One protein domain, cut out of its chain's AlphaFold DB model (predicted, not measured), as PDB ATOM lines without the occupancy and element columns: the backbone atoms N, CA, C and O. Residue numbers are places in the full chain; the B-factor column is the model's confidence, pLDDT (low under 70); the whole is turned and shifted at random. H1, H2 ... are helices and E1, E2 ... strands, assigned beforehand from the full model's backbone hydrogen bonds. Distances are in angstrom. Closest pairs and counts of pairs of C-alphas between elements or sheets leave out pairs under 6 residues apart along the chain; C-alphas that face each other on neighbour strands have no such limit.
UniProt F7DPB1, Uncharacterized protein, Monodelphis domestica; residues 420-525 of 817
ATOM      1  N   CYS A 420     -15.927  48.728 -12.563       95.62
ATOM      2  CA  CYS A 420     -17.348  48.590 -12.895       95.62
ATOM      3  C   CYS A 420     -18.141  47.899 -11.772       95.62
ATOM      4  O   CYS A 420     -18.787  46.875 -11.985       95.62
ATOM      5  N   SER A 421     -18.118  48.451 -10.559       91.19
ATOM      6  CA  SER A 421     -18.598  47.802  -9.325       91.19
ATOM      7  C   SER A 421     -20.105  47.489  -9.240       91.19
ATOM      8  O   SER A 421     -20.584  47.086  -8.183       91.19
ATOM      9  N   GLN A 422     -20.877  47.672 -10.315       96.00
ATOM     10  CA  GLN A 422     -22.287  47.270 -10.439       96.00
ATOM     11  C   GLN A 422     -22.508  46.111 -11.430       96.00
ATOM     12  O   GLN A 422     -23.646  45.667 -11.614       96.00
ATOM     13  N   MET A 423     -21.433  45.611 -12.044       97.31
ATOM     14  CA  MET A 423     -21.449  44.551 -13.047       97.31
ATOM     15  C   MET A 423     -21.882  43.212 -12.429       97.31
ATOM     16  O   MET A 423     -21.355  42.788 -11.402       97.31
ATOM     17  N   ARG A 424     -22.873  42.572 -13.064       98.31
ATOM     18  CA  ARG A 424     -23.560  41.346 -12.613       98.31
ATOM     19  C   ARG A 424     -23.444  40.195 -13.603       98.31
ATOM     20  O   ARG A 424     -23.276  39.057 -13.178       98.31
ATOM     21  N   LYS A 425     -23.520  40.495 -14.903       98.75
ATOM     22  CA  LYS A 425     -23.281  39.549 -15.999       98.75
ATOM     23  C   LYS A 425     -22.167  40.062 -16.909       98.75
ATOM     24  O   LYS A 425     -22.251  41.183 -17.414       98.75
ATOM     25  N   VAL A 426     -21.198  39.190 -17.177       98.75
ATOM     26  CA  VAL A 426     -20.261  39.316 -18.298       98.75
ATOM     27  C   VAL A 426     -20.415  38.124 -19.237       98.75
ATOM     28  O   VAL A 426     -20.477  36.979 -18.785       98.75
ATOM     29  N   ASP A 427     -20.460  38.398 -20.537       98.81
ATOM     30  CA  ASP A 427     -20.405  37.398 -21.601       98.81
ATOM     31  C   ASP A 427     -19.280  37.748 -22.579       98.81
ATOM     32  O   ASP A 427     -19.363  38.727 -23.319       98.81
ATOM     33  N   LEU A 428     -18.210  36.963 -22.541       98.75
ATOM     34  CA  LEU A 428     -17.014  37.082 -23.379       98.75
ATOM     35  C   LEU A 428     -16.763  35.770 -24.143       98.75
ATOM     36  O   LEU A 428     -15.641  35.475 -24.549       98.75
ATOM     37  N   SER A 429     -17.811  34.964 -24.324       98.75
ATOM     38  CA  SER A 429     -17.729  33.680 -25.017       98.75
ATOM     39  C   SER A 429     -17.350  33.825 -26.501       98.75
ATOM     40  O   SER A 429     -17.498  34.898 -27.081       98.75
ATOM     41  N   PHE A 430     -16.849  32.768 -27.139       98.69
ATOM     42  CA  PHE A 430     -16.485  32.729 -28.561       98.69
ATOM     43  C   PHE A 430     -15.605  33.919 -28.985       98.69
ATOM     44  O   PHE A 430     -15.963  34.703 -29.862       98.69
ATOM     45  N   ASN A 431     -14.473  34.077 -28.302       98.69
ATOM     46  CA  ASN A 431     -13.472  35.118 -28.543       98.69
ATOM     47  C   ASN A 431     -12.081  34.473 -28.716       98.69
ATOM     48  O   ASN A 431     -11.977  33.291 -29.044       98.69
ATOM     49  N   LYS A 432     -11.002  35.250 -28.580       98.12
ATOM     50  CA  LYS A 432      -9.600  34.813 -28.709       98.12
ATOM     51  C   LYS A 432      -8.814  35.081 -27.413       98.12
ATOM     52  O   LYS A 432      -7.624  35.384 -27.457       98.12
ATOM     53  N   ILE A 433      -9.496  35.048 -26.264       98.50
ATOM     54  CA  ILE A 433      -8.911  35.400 -24.966       98.50
ATOM     55  C   ILE A 433      -8.029  34.245 -24.490       98.50
ATOM     56  O   ILE A 433      -8.524  33.142 -24.272       98.50
ATOM     57  N   TYR A 434      -6.734  34.511 -24.317       96.88
ATOM     58  CA  TYR A 434      -5.726  33.505 -23.948       96.88
ATOM     59  C   TYR A 434      -5.313  33.555 -22.466       96.88
ATOM     60  O   TYR A 434      -4.673  32.635 -21.964       96.88
ATOM     61  N   SER A 435      -5.668  34.625 -21.748       97.06
ATOM     62  CA  SER A 435      -5.358  34.819 -20.326       97.06
ATOM     63  C   SER A 435      -6.620  35.145 -19.525       97.06
ATOM     64  O   SER A 435      -7.522  35.838 -19.998       97.06
ATOM     65  N   PHE A 436      -6.725  34.615 -18.302       97.56
ATOM     66  CA  PHE A 436      -7.943  34.782 -17.511       97.56
ATOM     67  C   PHE A 436      -8.109  36.250 -17.067       97.56
ATOM     68  O   PHE A 436      -7.174  36.828 -16.508       97.56
ATOM     69  N   PRO A 437      -9.293  36.868 -17.243       96.56
ATOM     70  CA  PRO A 437      -9.492  38.296 -16.996       96.56
ATOM     71  C   PRO A 437      -9.584  38.638 -15.496       96.56
ATOM     72  O   PRO A 437     -10.667  38.899 -14.967       96.56
ATOM     73  N   VAL A 438      -8.440  38.685 -14.799       96.06
ATOM     74  CA  VAL A 438      -8.330  38.920 -13.339       96.06
ATOM     75  C   VAL A 438      -9.054  40.174 -12.832       96.06
ATOM     76  O   VAL A 438      -9.534  40.191 -11.702       96.06
ATOM     77  N   GLY A 439      -9.217  41.207 -13.668       95.75
ATOM     78  CA  GLY A 439     -10.001  42.400 -13.322       95.75
ATOM     79  C   GLY A 439     -11.473  42.098 -13.017       95.75
ATOM     80  O   GLY A 439     -12.071  42.751 -12.163       95.75
ATOM     81  N   LEU A 440     -12.050  41.072 -13.648       96.75
ATOM     82  CA  LEU A 440     -13.423  40.645 -13.372       96.75
ATOM     83  C   LEU A 440     -13.544  39.928 -12.021       96.75
ATOM     84  O   LEU A 440     -14.598  39.992 -11.392       96.75
ATOM     85  N   CYS A 441     -12.470  39.300 -11.532       95.81
ATOM     86  CA  CYS A 441     -12.506  38.526 -10.292       95.81
ATOM     87  C   CYS A 441     -12.826  39.383  -9.053       95.81
ATOM     88  O   CYS A 441     -13.439  38.897  -8.098       95.81
ATOM     89  N   ALA A 442     -12.446  40.665  -9.090       95.12
ATOM     90  CA  ALA A 442     -12.675  41.652  -8.034       95.12
ATOM     91  C   ALA A 442     -14.117  42.210  -7.982       95.12
ATOM     92  O   ALA A 442     -14.468  42.929  -7.043       95.12
ATOM     93  N   LEU A 443     -14.965  41.904  -8.972       95.62
ATOM     94  CA  LEU A 443     -16.318  42.452  -9.081       95.62
ATOM     95  C   LEU A 443     -17.256  41.862  -8.018       95.62
ATOM     96  O   LEU A 443     -17.769  40.752  -8.141       95.62
ATOM     97  N   SER A 444     -17.540  42.648  -6.978       92.69
ATOM     98  CA  SER A 444     -18.258  42.198  -5.773       92.69
ATOM     99  C   SER A 444     -19.734  41.817  -5.975       92.69
ATOM    100  O   SER A 444     -20.366  41.369  -5.023       92.69
ATOM    101  N   PHE A 445     -20.282  41.997  -7.181       96.19
ATOM    102  CA  PHE A 445     -21.665  41.667  -7.557       96.19
ATOM    103  C   PHE A 445     -21.757  40.771  -8.806       96.19
ATOM    104  O   PHE A 445     -22.854  40.600  -9.334       96.19
ATOM    105  N   LEU A 446     -20.640  40.210  -9.287       97.81
ATOM    106  CA  LEU A 446     -20.627  39.342 -10.465       97.81
ATOM    107  C   LEU A 446     -21.304  38.002 -10.141       97.81
ATOM    108  O   LEU A 446     -20.743  37.167  -9.439       97.81
ATOM    109  N   GLU A 447     -22.520  37.822 -10.653       98.44
ATOM    110  CA  GLU A 447     -23.362  36.633 -10.468       98.44
ATOM    111  C   GLU A 447     -23.175  35.623 -11.614       98.44
ATOM    112  O   GLU A 447     -23.326  34.418 -11.408       98.44
ATOM    113  N   TYR A 448     -22.818  36.112 -12.808       98.81
ATOM    114  CA  TYR A 448     -22.683  35.339 -14.043       98.81
ATOM    115  C   TYR A 448     -21.417  35.728 -14.822       98.81
ATOM    116  O   TYR A 448     -21.236  36.900 -15.168       98.81
ATOM    117  N   LEU A 449     -20.600  34.734 -15.182       98.81
ATOM    118  CA  LEU A 449     -19.435  34.888 -16.057       98.81
ATOM    119  C   LEU A 449     -19.424  33.790 -17.126       98.81
ATOM    120  O   LEU A 449     -19.423  32.603 -16.799       98.81
ATOM    121  N   ASN A 450     -19.372  34.188 -18.399       98.88
ATOM    122  CA  ASN A 450     -19.194  33.267 -19.519       98.88
ATOM    123  C   ASN A 450     -17.925  33.593 -20.317       98.88
ATOM    124  O   ASN A 450     -17.768  34.703 -20.830       98.88
ATOM    125  N   LEU A 451     -17.035  32.603 -20.394       98.75
ATOM    126  CA  LEU A 451     -15.764  32.594 -21.121       98.75
ATOM    127  C   LEU A 451     -15.647  31.349 -22.032       98.75
ATOM    128  O   LEU A 451     -14.558  31.027 -22.503       98.75
ATOM    129  N   ASN A 452     -16.762  30.662 -22.308       98.31
ATOM    130  CA  ASN A 452     -16.860  29.529 -23.235       98.31
ATOM    131  C   ASN A 452     -16.236  29.853 -24.606       98.31
ATOM    132  O   ASN A 452     -16.481  30.935 -25.125       98.31
ATOM    133  N   GLY A 453     -15.494  28.946 -25.239       98.62
ATOM    134  CA  GLY A 453     -15.020  29.149 -26.614       98.62
ATOM    135  C   GLY A 453     -13.899  30.183 -26.712       98.62
ATOM    136  O   GLY A 453     -13.972  31.093 -27.537       98.62
ATOM    137  N   ASN A 454     -12.900  30.074 -25.842       98.81
ATOM    138  CA  ASN A 454     -11.710  30.923 -25.812       98.81
ATOM    139  C   ASN A 454     -10.443  30.044 -25.822       98.81
ATOM    140  O   ASN A 454     -10.515  28.849 -26.098       98.81
ATOM    141  N   GLU A 455      -9.278  30.640 -25.583       98.19
ATOM    142  CA  GLU A 455      -7.960  29.991 -25.654       98.19
ATOM    143  C   GLU A 455      -7.312  29.948 -24.251       98.19
ATOM    144  O   GLU A 455      -6.097  30.049 -24.097       98.19
ATOM    145  N   LEU A 456      -8.141  29.859 -23.198       98.38
ATOM    146  CA  LEU A 456      -7.703  29.878 -21.800       98.38
ATOM    147  C   LEU A 456      -7.128  28.517 -21.383       98.38
ATOM    148  O   LEU A 456      -7.822  27.502 -21.433       98.38
ATOM    149  N   SER A 457      -5.891  28.508 -20.888       97.06
ATOM    150  CA  SER A 457      -5.214  27.303 -20.386       97.06
ATOM    151  C   SER A 457      -5.193  27.176 -18.857       97.06
ATOM    152  O   SER A 457      -5.063  26.068 -18.334       97.06
ATOM    153  N   GLU A 458      -5.314  28.289 -18.123       96.56
ATOM    154  CA  GLU A 458      -5.189  28.343 -16.660       96.56
ATOM    155  C   GLU A 458      -6.221  29.259 -15.981       96.56
ATOM    156  O   GLU A 458      -6.817  30.142 -16.598       96.56
ATOM    157  N   ILE A 459      -6.435  29.036 -14.680       96.94
ATOM    158  CA  ILE A 459      -7.405  29.771 -13.858       96.94
ATOM    159  C   ILE A 459      -6.677  30.295 -12.612       96.94
ATOM    160  O   ILE A 459      -6.216  29.470 -11.818       96.94
ATOM    161  N   PRO A 460      -6.586  31.623 -12.420       96.56
ATOM    162  CA  PRO A 460      -5.755  32.250 -11.400       96.56
ATOM    163  C   PRO A 460      -6.377  32.171 -10.004       96.56
ATOM    164  O   PRO A 460      -7.586  31.976  -9.836       96.56
ATOM    165  N   VAL A 461      -5.540  32.411  -8.990       96.69
ATOM    166  CA  VAL A 461      -5.954  32.460  -7.580       96.69
ATOM    167  C   VAL A 461      -7.073  33.470  -7.331       96.69
ATOM    168  O   VAL A 461      -7.974  33.192  -6.537       96.69
ATOM    169  N   ASP A 462      -7.072  34.587  -8.062       97.06
ATOM    170  CA  ASP A 462      -8.010  35.699  -7.929       97.06
ATOM    171  C   ASP A 462      -9.479  35.301  -8.088       97.06
ATOM    172  O   ASP A 462     -10.338  35.891  -7.431       97.06
ATOM    173  N   LEU A 463      -9.788  34.267  -8.885       96.75
ATOM    174  CA  LEU A 463     -11.163  33.773  -9.027       96.75
ATOM    175  C   LEU A 463     -11.759  33.356  -7.667       96.75
ATOM    176  O   LEU A 463     -12.958  33.499  -7.443       96.75
ATOM    177  N   SER A 464     -10.920  32.947  -6.707       95.56
ATOM    178  CA  SER A 464     -11.321  32.630  -5.326       95.56
ATOM    179  C   SER A 464     -11.997  33.803  -4.588       95.56
ATOM    180  O   SER A 464     -12.645  33.590  -3.559       95.56
ATOM    181  N   TYR A 465     -11.848  35.042  -5.073       93.69
ATOM    182  CA  TYR A 465     -12.468  36.238  -4.497       93.69
ATOM    183  C   TYR A 465     -13.882  36.520  -5.028       93.69
ATOM    184  O   TYR A 465     -14.627  37.255  -4.373       93.69
ATOM    185  N   SER A 466     -14.303  35.900  -6.138       95.31
ATOM    186  CA  SER A 466     -15.596  36.126  -6.813       95.31
ATOM    187  C   SER A 466     -16.781  35.448  -6.106       95.31
ATOM    188  O   SER A 466     -17.564  34.712  -6.698       95.31
ATOM    189  N   LYS A 467     -16.933  35.693  -4.802       92.19
ATOM    190  CA  LYS A 467     -17.843  34.973  -3.889       92.19
ATOM    191  C   LYS A 467     -19.341  35.084  -4.215       92.19
ATOM    192  O   LYS A 467     -20.121  34.345  -3.621       92.19
ATOM    193  N   GLN A 468     -19.754  35.987  -5.106       95.69
ATOM    194  CA  GLN A 468     -21.146  36.096  -5.573       95.69
ATOM    195  C   GLN A 468     -21.424  35.316  -6.865       95.69
ATOM    196  O   GLN A 468     -22.565  35.313  -7.320       95.69
ATOM    197  N   LEU A 469     -20.423  34.650  -7.450       98.00
ATOM    198  CA  LEU A 469     -20.595  33.928  -8.704       98.00
ATOM    199  C   LEU A 469     -21.486  32.696  -8.493       98.00
ATOM    200  O   LEU A 469     -21.149  31.796  -7.723       98.00
ATOM    201  N   ILE A 470     -22.623  32.677  -9.188       98.62
ATOM    202  CA  ILE A 470     -23.621  31.597  -9.177       98.62
ATOM    203  C   ILE A 470     -23.446  30.718 -10.422       98.62
ATOM    204  O   ILE A 470     -23.680  29.511 -10.367       98.62
ATOM    205  N   HIS A 471     -23.001  31.306 -11.534       98.88
ATOM    206  CA  HIS A 471     -22.919  30.646 -12.834       98.88
ATOM    207  C   HIS A 471     -21.585  30.934 -13.532       98.88
ATOM    208  O   HIS A 471     -21.232  32.099 -13.732       98.88
ATOM    209  N   LEU A 472     -20.879  29.872 -13.932       98.81
ATOM    210  CA  LEU A 472     -19.585  29.942 -14.614       98.81
ATOM    211  C   LEU A 472     -19.537  28.996 -15.825       98.81
ATOM    212  O   LEU A 472     -19.676  27.780 -15.689       98.81
ATOM    213  N   GLU A 473     -19.293  29.560 -17.006       98.88
ATOM    214  CA  GLU A 473     -19.051  28.816 -18.250       98.88
ATOM    215  C   GLU A 473     -17.603  28.993 -18.719       98.88
ATOM    216  O   GLU A 473     -17.143  30.110 -18.962       98.88
ATOM    217  N   LEU A 474     -16.900  27.866 -18.833       98.75
ATOM    218  CA  LEU A 474     -15.477  27.722 -19.164       98.75
ATOM    219  C   LEU A 474     -15.237  26.563 -20.152       98.75
ATOM    220  O   LEU A 474     -14.121  26.071 -20.313       98.75
ATOM    221  N   ASN A 475     -16.293  26.094 -20.815       98.75
ATOM    222  CA  ASN A 475     -16.224  25.043 -21.823       98.75
ATOM    223  C   ASN A 475     -15.542  25.510 -23.121       98.75
ATOM    224  O   ASN A 475     -15.388  26.707 -23.338       98.75
ATOM    225  N   GLN A 476     -15.116  24.582 -23.983       98.69
ATOM    226  CA  GLN A 476     -14.404  24.895 -25.239       98.69
ATOM    227  C   GLN A 476     -13.197  25.824 -25.008       98.69
ATOM    228  O   GLN A 476     -13.139  26.930 -25.538       98.69
ATOM    229  N   ASN A 477     -12.275  25.378 -24.157       98.75
ATOM    230  CA  ASN A 477     -11.030  26.060 -23.798       98.75
ATOM    231  C   ASN A 477      -9.889  25.016 -23.718       98.75
ATOM    232  O   ASN A 477     -10.060  23.855 -24.100       98.75
ATOM    233  N   ASP A 478      -8.713  25.417 -23.233       97.94
ATOM    234  CA  ASP A 478      -7.499  24.596 -23.188       97.94
ATOM    235  C   ASP A 478      -7.149  24.076 -21.776       97.94
ATOM    236  O   ASP A 478      -6.028  23.616 -21.542       97.94
ATOM    237  N   PHE A 479      -8.093  24.099 -20.824       98.25
ATOM    238  CA  PHE A 479      -7.837  23.730 -19.427       98.25
ATOM    239  C   PHE A 479      -7.416  22.261 -19.281       98.25
ATOM    240  O   PHE A 479      -8.212  21.345 -19.493       98.25
ATOM    241  N   ALA A 480      -6.170  22.031 -18.858       96.31
ATOM    242  CA  ALA A 480      -5.624  20.692 -18.606       96.31
ATOM    243  C   ALA A 480      -5.990  20.117 -17.221       96.31
ATOM    244  O   ALA A 480      -5.915  18.907 -17.018       96.31
ATOM    245  N   TYR A 481      -6.400  20.961 -16.267       95.69
ATOM    246  CA  TYR A 481      -6.661  20.578 -14.874       95.69
ATOM    247  C   TYR A 481      -7.901  21.290 -14.321       95.69
ATOM    248  O   TYR A 481      -8.132  22.463 -14.618       95.69
ATOM    249  N   PHE A 482      -8.658  20.626 -13.444       97.38
ATOM    250  CA  PHE A 482      -9.703  21.291 -12.664       97.38
ATOM    251  C   PHE A 482      -9.042  22.161 -11.581       97.38
ATOM    252  O   PHE A 482      -8.438  21.646 -10.637       97.38
ATOM    253  N   SER A 483      -9.140  23.488 -11.698       96.25
ATOM    254  CA  SER A 483      -8.451  24.400 -10.775       96.25
ATOM    255  C   SER A 483      -9.070  24.402  -9.374       96.25
ATOM    256  O   SER A 483     -10.249  24.706  -9.184       96.25
ATOM    257  N   HIS A 484      -8.230  24.163  -8.361       96.00
ATOM    258  CA  HIS A 484      -8.597  24.217  -6.942       96.00
ATOM    259  C   HIS A 484      -9.058  25.615  -6.463       96.00
ATOM    260  O   HIS A 484      -9.589  25.748  -5.356       96.00
ATOM    261  N   HIS A 485      -8.882  26.656  -7.287       96.88
ATOM    262  CA  HIS A 485      -9.425  27.995  -7.055       96.88
ATOM    263  C   HIS A 485     -10.939  28.062  -7.317       96.88
ATOM    264  O   HIS A 485     -11.657  28.691  -6.537       96.88
ATOM    265  N   ILE A 486     -11.458  27.325  -8.315       97.19
ATOM    266  CA  ILE A 486     -12.912  27.184  -8.542       97.19
ATOM    267  C   ILE A 486     -13.577  26.601  -7.288       97.19
ATOM    268  O   ILE A 486     -14.628  27.074  -6.859       97.19
ATOM    269  N   CYS A 487     -12.919  25.643  -6.627       97.25
ATOM    270  CA  CYS A 487     -13.417  24.997  -5.412       97.25
ATOM    271  C   CYS A 487     -13.656  25.958  -4.229       97.25
ATOM    272  O   CYS A 487     -14.267  25.569  -3.237       97.25
ATOM    273  N   LYS A 488     -13.187  27.213  -4.288       96.62
ATOM    274  CA  LYS A 488     -13.478  28.235  -3.265       96.62
ATOM    275  C   LYS A 488     -14.835  28.927  -3.472       96.62
ATOM    276  O   LYS A 488     -15.330  29.568  -2.543       96.62
ATOM    277  N   LEU A 489     -15.463  28.770  -4.640       96.94
ATOM    278  CA  LEU A 489     -16.740  29.385  -5.011       96.94
ATOM    279  C   LEU A 489     -17.941  28.631  -4.412       96.94
ATOM    280  O   LEU A 489     -18.708  27.976  -5.113       96.94
ATOM    281  N   LYS A 490     -18.130  28.737  -3.092       95.94
ATOM    282  CA  LYS A 490     -19.176  27.994  -2.352       95.94
ATOM    283  C   LYS A 490     -20.619  28.259  -2.811       95.94
ATOM    284  O   LYS A 490     -21.482  27.415  -2.583       95.94
ATOM    285  N   ASN A 491     -20.867  29.411  -3.435       97.06
ATOM    286  CA  ASN A 491     -22.175  29.832  -3.954       97.06
ATOM    287  C   ASN A 491     -22.421  29.416  -5.418       97.06
ATOM    288  O   ASN A 491     -23.516  29.650  -5.931       97.06
ATOM    289  N   LEU A 492     -21.431  28.812  -6.089       98.44
ATOM    290  CA  LEU A 492     -21.565  28.407  -7.484       98.44
ATOM    291  C   LEU A 492     -22.583  27.269  -7.600       98.44
ATOM    292  O   LEU A 492     -22.462  26.245  -6.931       98.44
ATOM    293  N   ASN A 493     -23.585  27.472  -8.447       98.62
ATOM    294  CA  ASN A 493     -24.700  26.563  -8.688       98.62
ATOM    295  C   ASN A 493     -24.541  25.797 -10.008       98.62
ATOM    296  O   ASN A 493     -24.864  24.610 -10.071       98.62
ATOM    297  N   PHE A 494     -23.995  26.466 -11.027       98.88
ATOM    298  CA  PHE A 494     -23.746  25.919 -12.355       98.88
ATOM    299  C   PHE A 494     -22.276  26.109 -12.745       98.88
ATOM    300  O   PHE A 494     -21.760  27.232 -12.713       98.88
ATOM    301  N   LEU A 495     -21.631  25.019 -13.164       98.88
ATOM    302  CA  LEU A 495     -20.289  25.013 -13.740       98.88
ATOM    303  C   LEU A 495     -20.264  24.183 -15.026       98.88
ATOM    304  O   LEU A 495     -20.590  22.996 -15.008       98.88
ATOM    305  N   ASN A 496     -19.812  24.786 -16.126       98.88
ATOM    306  CA  ASN A 496     -19.531  24.068 -17.368       98.88
ATOM    307  C   ASN A 496     -18.041  24.145 -17.716       98.88
ATOM    308  O   ASN A 496     -17.509  25.230 -17.944       98.88
ATOM    309  N   LEU A 497     -17.395  22.981 -17.768       98.81
ATOM    310  CA  LEU A 497     -15.994  22.758 -18.135       98.81
ATOM    311  C   LEU A 497     -15.866  21.733 -19.280       98.81
ATOM    312  O   LEU A 497     -14.781  21.212 -19.535       98.81
ATOM    313  N   SER A 498     -16.956  21.442 -19.988       98.81
ATOM    314  CA  SER A 498     -16.971  20.510 -21.123       98.81
ATOM    315  C   SER A 498     -16.034  20.959 -22.261       98.81
ATOM    316  O   SER A 498     -15.746  22.147 -22.381       98.81
ATOM    317  N   LYS A 499     -15.590  20.064 -23.146       98.69
ATOM    318  CA  LYS A 499     -14.718  20.387 -24.295       98.69
ATOM    319  C   LYS A 499     -13.421  21.067 -23.846       98.69
ATOM    320  O   LYS A 499     -13.139  22.204 -24.217       98.69
ATOM    321  N   ASN A 500     -12.679  20.371 -22.992       98.75
ATOM    322  CA  ASN A 500     -11.399  20.791 -22.417       98.75
ATOM    323  C   ASN A 500     -10.422  19.591 -22.384       98.75
ATOM    324  O   ASN A 500     -10.624  18.568 -23.044       98.75
ATOM    325  N   LYS A 501      -9.314  19.718 -21.645       98.06
ATOM    326  CA  LYS A 501      -8.236  18.720 -21.539       98.06
ATOM    327  C   LYS A 501      -8.112  18.149 -20.114       98.06
ATOM    328  O   LYS A 501      -7.068  17.604 -19.752       98.06
ATOM    329  N   ILE A 502      -9.165  18.271 -19.301       98.25
ATOM    330  CA  ILE A 502      -9.156  17.895 -17.883       98.25
ATOM    331  C   ILE A 502      -9.173  16.370 -17.741       98.25
ATOM    332  O   ILE A 502     -10.003  15.692 -18.339       98.25
ATOM    333  N   HIS A 503      -8.268  15.841 -16.921       96.38
ATOM    334  CA  HIS A 503      -8.116  14.403 -16.663       96.38
ATOM    335  C   HIS A 503      -8.271  14.020 -15.178       96.38
ATOM    336  O   HIS A 503      -8.394  12.840 -14.862       96.38
ATOM    337  N   HIS A 504      -8.297  14.992 -14.257       96.12
ATOM    338  CA  HIS A 504      -8.449  14.759 -12.815       96.12
ATOM    339  C   HIS A 504      -9.167  15.926 -12.104       96.12
ATOM    340  O   HIS A 504      -9.158  17.060 -12.596       96.12
ATOM    341  N   ILE A 505      -9.786  15.649 -10.948       97.00
ATOM    342  CA  ILE A 505     -10.535  16.608 -10.120       97.00
ATOM    343  C   ILE A 505      -9.988  16.580  -8.683       97.00
ATOM    344  O   ILE A 505      -9.942  15.512  -8.082       97.00
ATOM    345  N   PRO A 506      -9.604  17.727  -8.090       96.62
ATOM    346  CA  PRO A 506      -9.042  17.755  -6.746       96.62
ATOM    347  C   PRO A 506     -10.120  17.565  -5.669       96.62
ATOM    348  O   PRO A 506     -11.157  18.229  -5.699       96.62
ATOM    349  N   SER A 507      -9.806  16.796  -4.621       96.25
ATOM    350  CA  SER A 507     -10.669  16.528  -3.446       96.25
ATOM    351  C   SER A 507     -11.258  17.775  -2.765       96.25
ATOM    352  O   SER A 507     -12.308  17.720  -2.122       96.25
ATOM    353  N   SER A 508     -10.628  18.935  -2.964       97.31
ATOM    354  CA  SER A 508     -11.158  20.250  -2.591       97.31
ATOM    355  C   SER A 508     -12.541  20.585  -3.173       97.31
ATOM    356  O   SER A 508     -13.193  21.469  -2.616       97.31
ATOM    357  N   ILE A 509     -13.010  19.901  -4.228       97.75
ATOM    358  CA  ILE A 509     -14.330  20.124  -4.850       97.75
ATOM    359  C   ILE A 509     -15.501  19.947  -3.873       97.75
ATOM    360  O   ILE A 509     -16.497  20.655  -3.983       97.75
ATOM    361  N   SER A 510     -15.315  19.143  -2.824       96.50
ATOM    362  CA  SER A 510     -16.181  19.041  -1.635       96.50
ATOM    363  C   SER A 510     -16.575  20.386  -0.989       96.50
ATOM    364  O   SER A 510     -17.570  20.471  -0.271       96.50
ATOM    365  N   ASN A 511     -15.833  21.471  -1.244       96.81
ATOM    366  CA  ASN A 511     -16.172  22.822  -0.784       96.81
ATOM    367  C   ASN A 511     -17.302  23.497  -1.585       96.81
ATOM    368  O   ASN A 511     -17.837  24.507  -1.120       96.81
ATOM    369  N   MET A 512     -17.661  22.986  -2.766       97.25
ATOM    370  CA  MET A 512     -18.637  23.579  -3.694       97.25
ATOM    371  C   MET A 512     -20.078  23.208  -3.318       97.25
ATOM    372  O   MET A 512     -20.847  22.683  -4.116       97.25
ATOM    373  N   THR A 513     -20.451  23.483  -2.068       94.94
ATOM    374  CA  THR A 513     -21.668  22.959  -1.426       94.94
ATOM    375  C   THR A 513     -22.992  23.384  -2.072       94.94
ATOM    376  O   THR A 513     -24.011  22.774  -1.763       94.94
ATOM    377  N   SER A 514     -23.007  24.401  -2.942       97.69
ATOM    378  CA  SER A 514     -24.215  24.862  -3.656       97.69
ATOM    379  C   SER A 514     -24.332  24.350  -5.099       97.69
ATOM    380  O   SER A 514     -25.301  24.700  -5.780       97.69
ATOM    381  N   LEU A 515     -23.366  23.554  -5.576       98.56
ATOM    382  CA  LEU A 515     -23.290  23.121  -6.971       98.56
ATOM    383  C   LEU A 515     -24.394  22.101  -7.281       98.56
ATOM    384  O   LEU A 515     -24.453  21.035  -6.675       98.56
ATOM    385  N   GLN A 516     -25.262  22.445  -8.234       98.69
ATOM    386  CA  GLN A 516     -26.393  21.626  -8.685       98.69
ATOM    387  C   GLN A 516     -26.195  21.100 -10.109       98.69
ATOM    388  O   GLN A 516     -26.720  20.035 -10.432       98.69
ATOM    389  N   VAL A 517     -25.426  21.805 -10.946       98.94
ATOM    390  CA  VAL A 517     -25.135  21.408 -12.329       98.94
ATOM    391  C   VAL A 517     -23.632  21.443 -12.580       98.94
ATOM    392  O   VAL A 517     -23.003  22.494 -12.445       98.94
ATOM    393  N   LEU A 518     -23.076  20.299 -12.982       98.88
ATOM    394  CA  LEU A 518     -21.678  20.151 -13.374       98.88
ATOM    395  C   LEU A 518     -21.585  19.445 -14.729       98.88
ATOM    396  O   LEU A 518     -21.984  18.290 -14.864       98.88
ATOM    397  N   LEU A 519     -21.051  20.150 -15.726       98.94
ATOM    398  CA  LEU A 519     -20.872  19.637 -17.084       98.94
ATOM    399  C   LEU A 519     -19.373  19.495 -17.388       98.94
ATOM    400  O   LEU A 519     -18.614  20.462 -17.275       98.94
ATOM    401  N   LEU A 520     -18.960  18.277 -17.733       98.81
ATOM    402  CA  LEU A 520     -17.579  17.818 -17.910       98.81
ATOM    403  C   LEU A 520     -17.401  16.993 -19.202       98.81
ATOM    404  O   LEU A 520     -16.367  16.339 -19.368       98.81
ATOM    405  N   SER A 521     -18.369  17.007 -20.120       98.69
ATOM    406  CA  SER A 521     -18.314  16.205 -21.348       98.69
ATOM    407  C   SER A 521     -17.164  16.590 -22.277       98.69
ATOM    408  O   SER A 521     -16.697  17.721 -22.236       98.69
ATOM    409  N   ASP A 522     -16.676  15.666 -23.109       98.62
ATOM    410  CA  ASP A 522     -15.506  15.881 -23.986       98.62
ATOM    411  C   ASP A 522     -14.298  16.438 -23.208       98.62
ATOM    412  O   ASP A 522     -13.833  17.567 -23.377       98.62
ATOM    413  N   ASN A 523     -13.821  15.623 -22.273       98.75
ATOM    414  CA  ASN A 523     -12.606  15.849 -21.499       98.75
ATOM    415  C   ASN A 523     -11.712  14.607 -21.629       98.75
ATOM    416  O   ASN A 523     -11.778  13.903 -22.640       98.75
ATOM    417  N   LYS A 524     -10.792  14.371 -20.695       97.88
ATOM    418  CA  LYS A 524      -9.797  13.293 -20.769       97.88
ATOM    419  C   LYS A 524      -9.795  12.438 -19.492       97.88
ATOM    420  O   LYS A 524      -8.772  11.859 -19.147       97.88
ATOM    421  N   PHE A 525     -10.937  12.331 -18.805       97.88
ATOM    422  CA  PHE A 525     -11.099  11.466 -17.630       97.88
ATOM    423  C   PHE A 525     -11.039   9.984 -18.027       97.88
ATOM    424  O   PHE A 525     -11.889   9.521 -18.783       97.88
TER     425      PHE A 525
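AT A GLANCE: This is residues 420 to 525 of the 817 residues of an uncharacterized protein of Monodelphis domestica (UniProt F7DPB1). What shape? With little regular structure, the chain winds in stacked turns, parallel strands E1 to E5 along one side, helices H1 to H3 along another. How big? The 106 residues printed, class mixed, are compact: radius of gyration of the C-alphas 12.6 A, spans 38 by 32 by 21 A.

IN THESE COORDINATES: What first? E1 is residues 425 to 427, from C-alpha (-23.281, 39.549, -15.999). What follows? H1 is 438 to 441, E2 448 to 450, H2 461 to 465, E3 471 to 473, E4 494 to 496, H3 507 to 511, E5 517 to 519, ending at C-alpha (-20.872, 19.637, -17.084).

HOW THE PARTS SIT: Which strands pair? E1 and E2 are parallel neighbours, N 426 and O 448 3.0 A apart. And helices? H1 and H2 touch, closest C-alphas 441 and 463, 5.1 A. H2 and H3 each have 0 of 1 O i to N i+4 pairs within hydrogen-bond range, 2 of 2 to N i+3.

THE WHOLE: Any cut? The printed part has none. Long links? E3 to E4, 20 residues, is long.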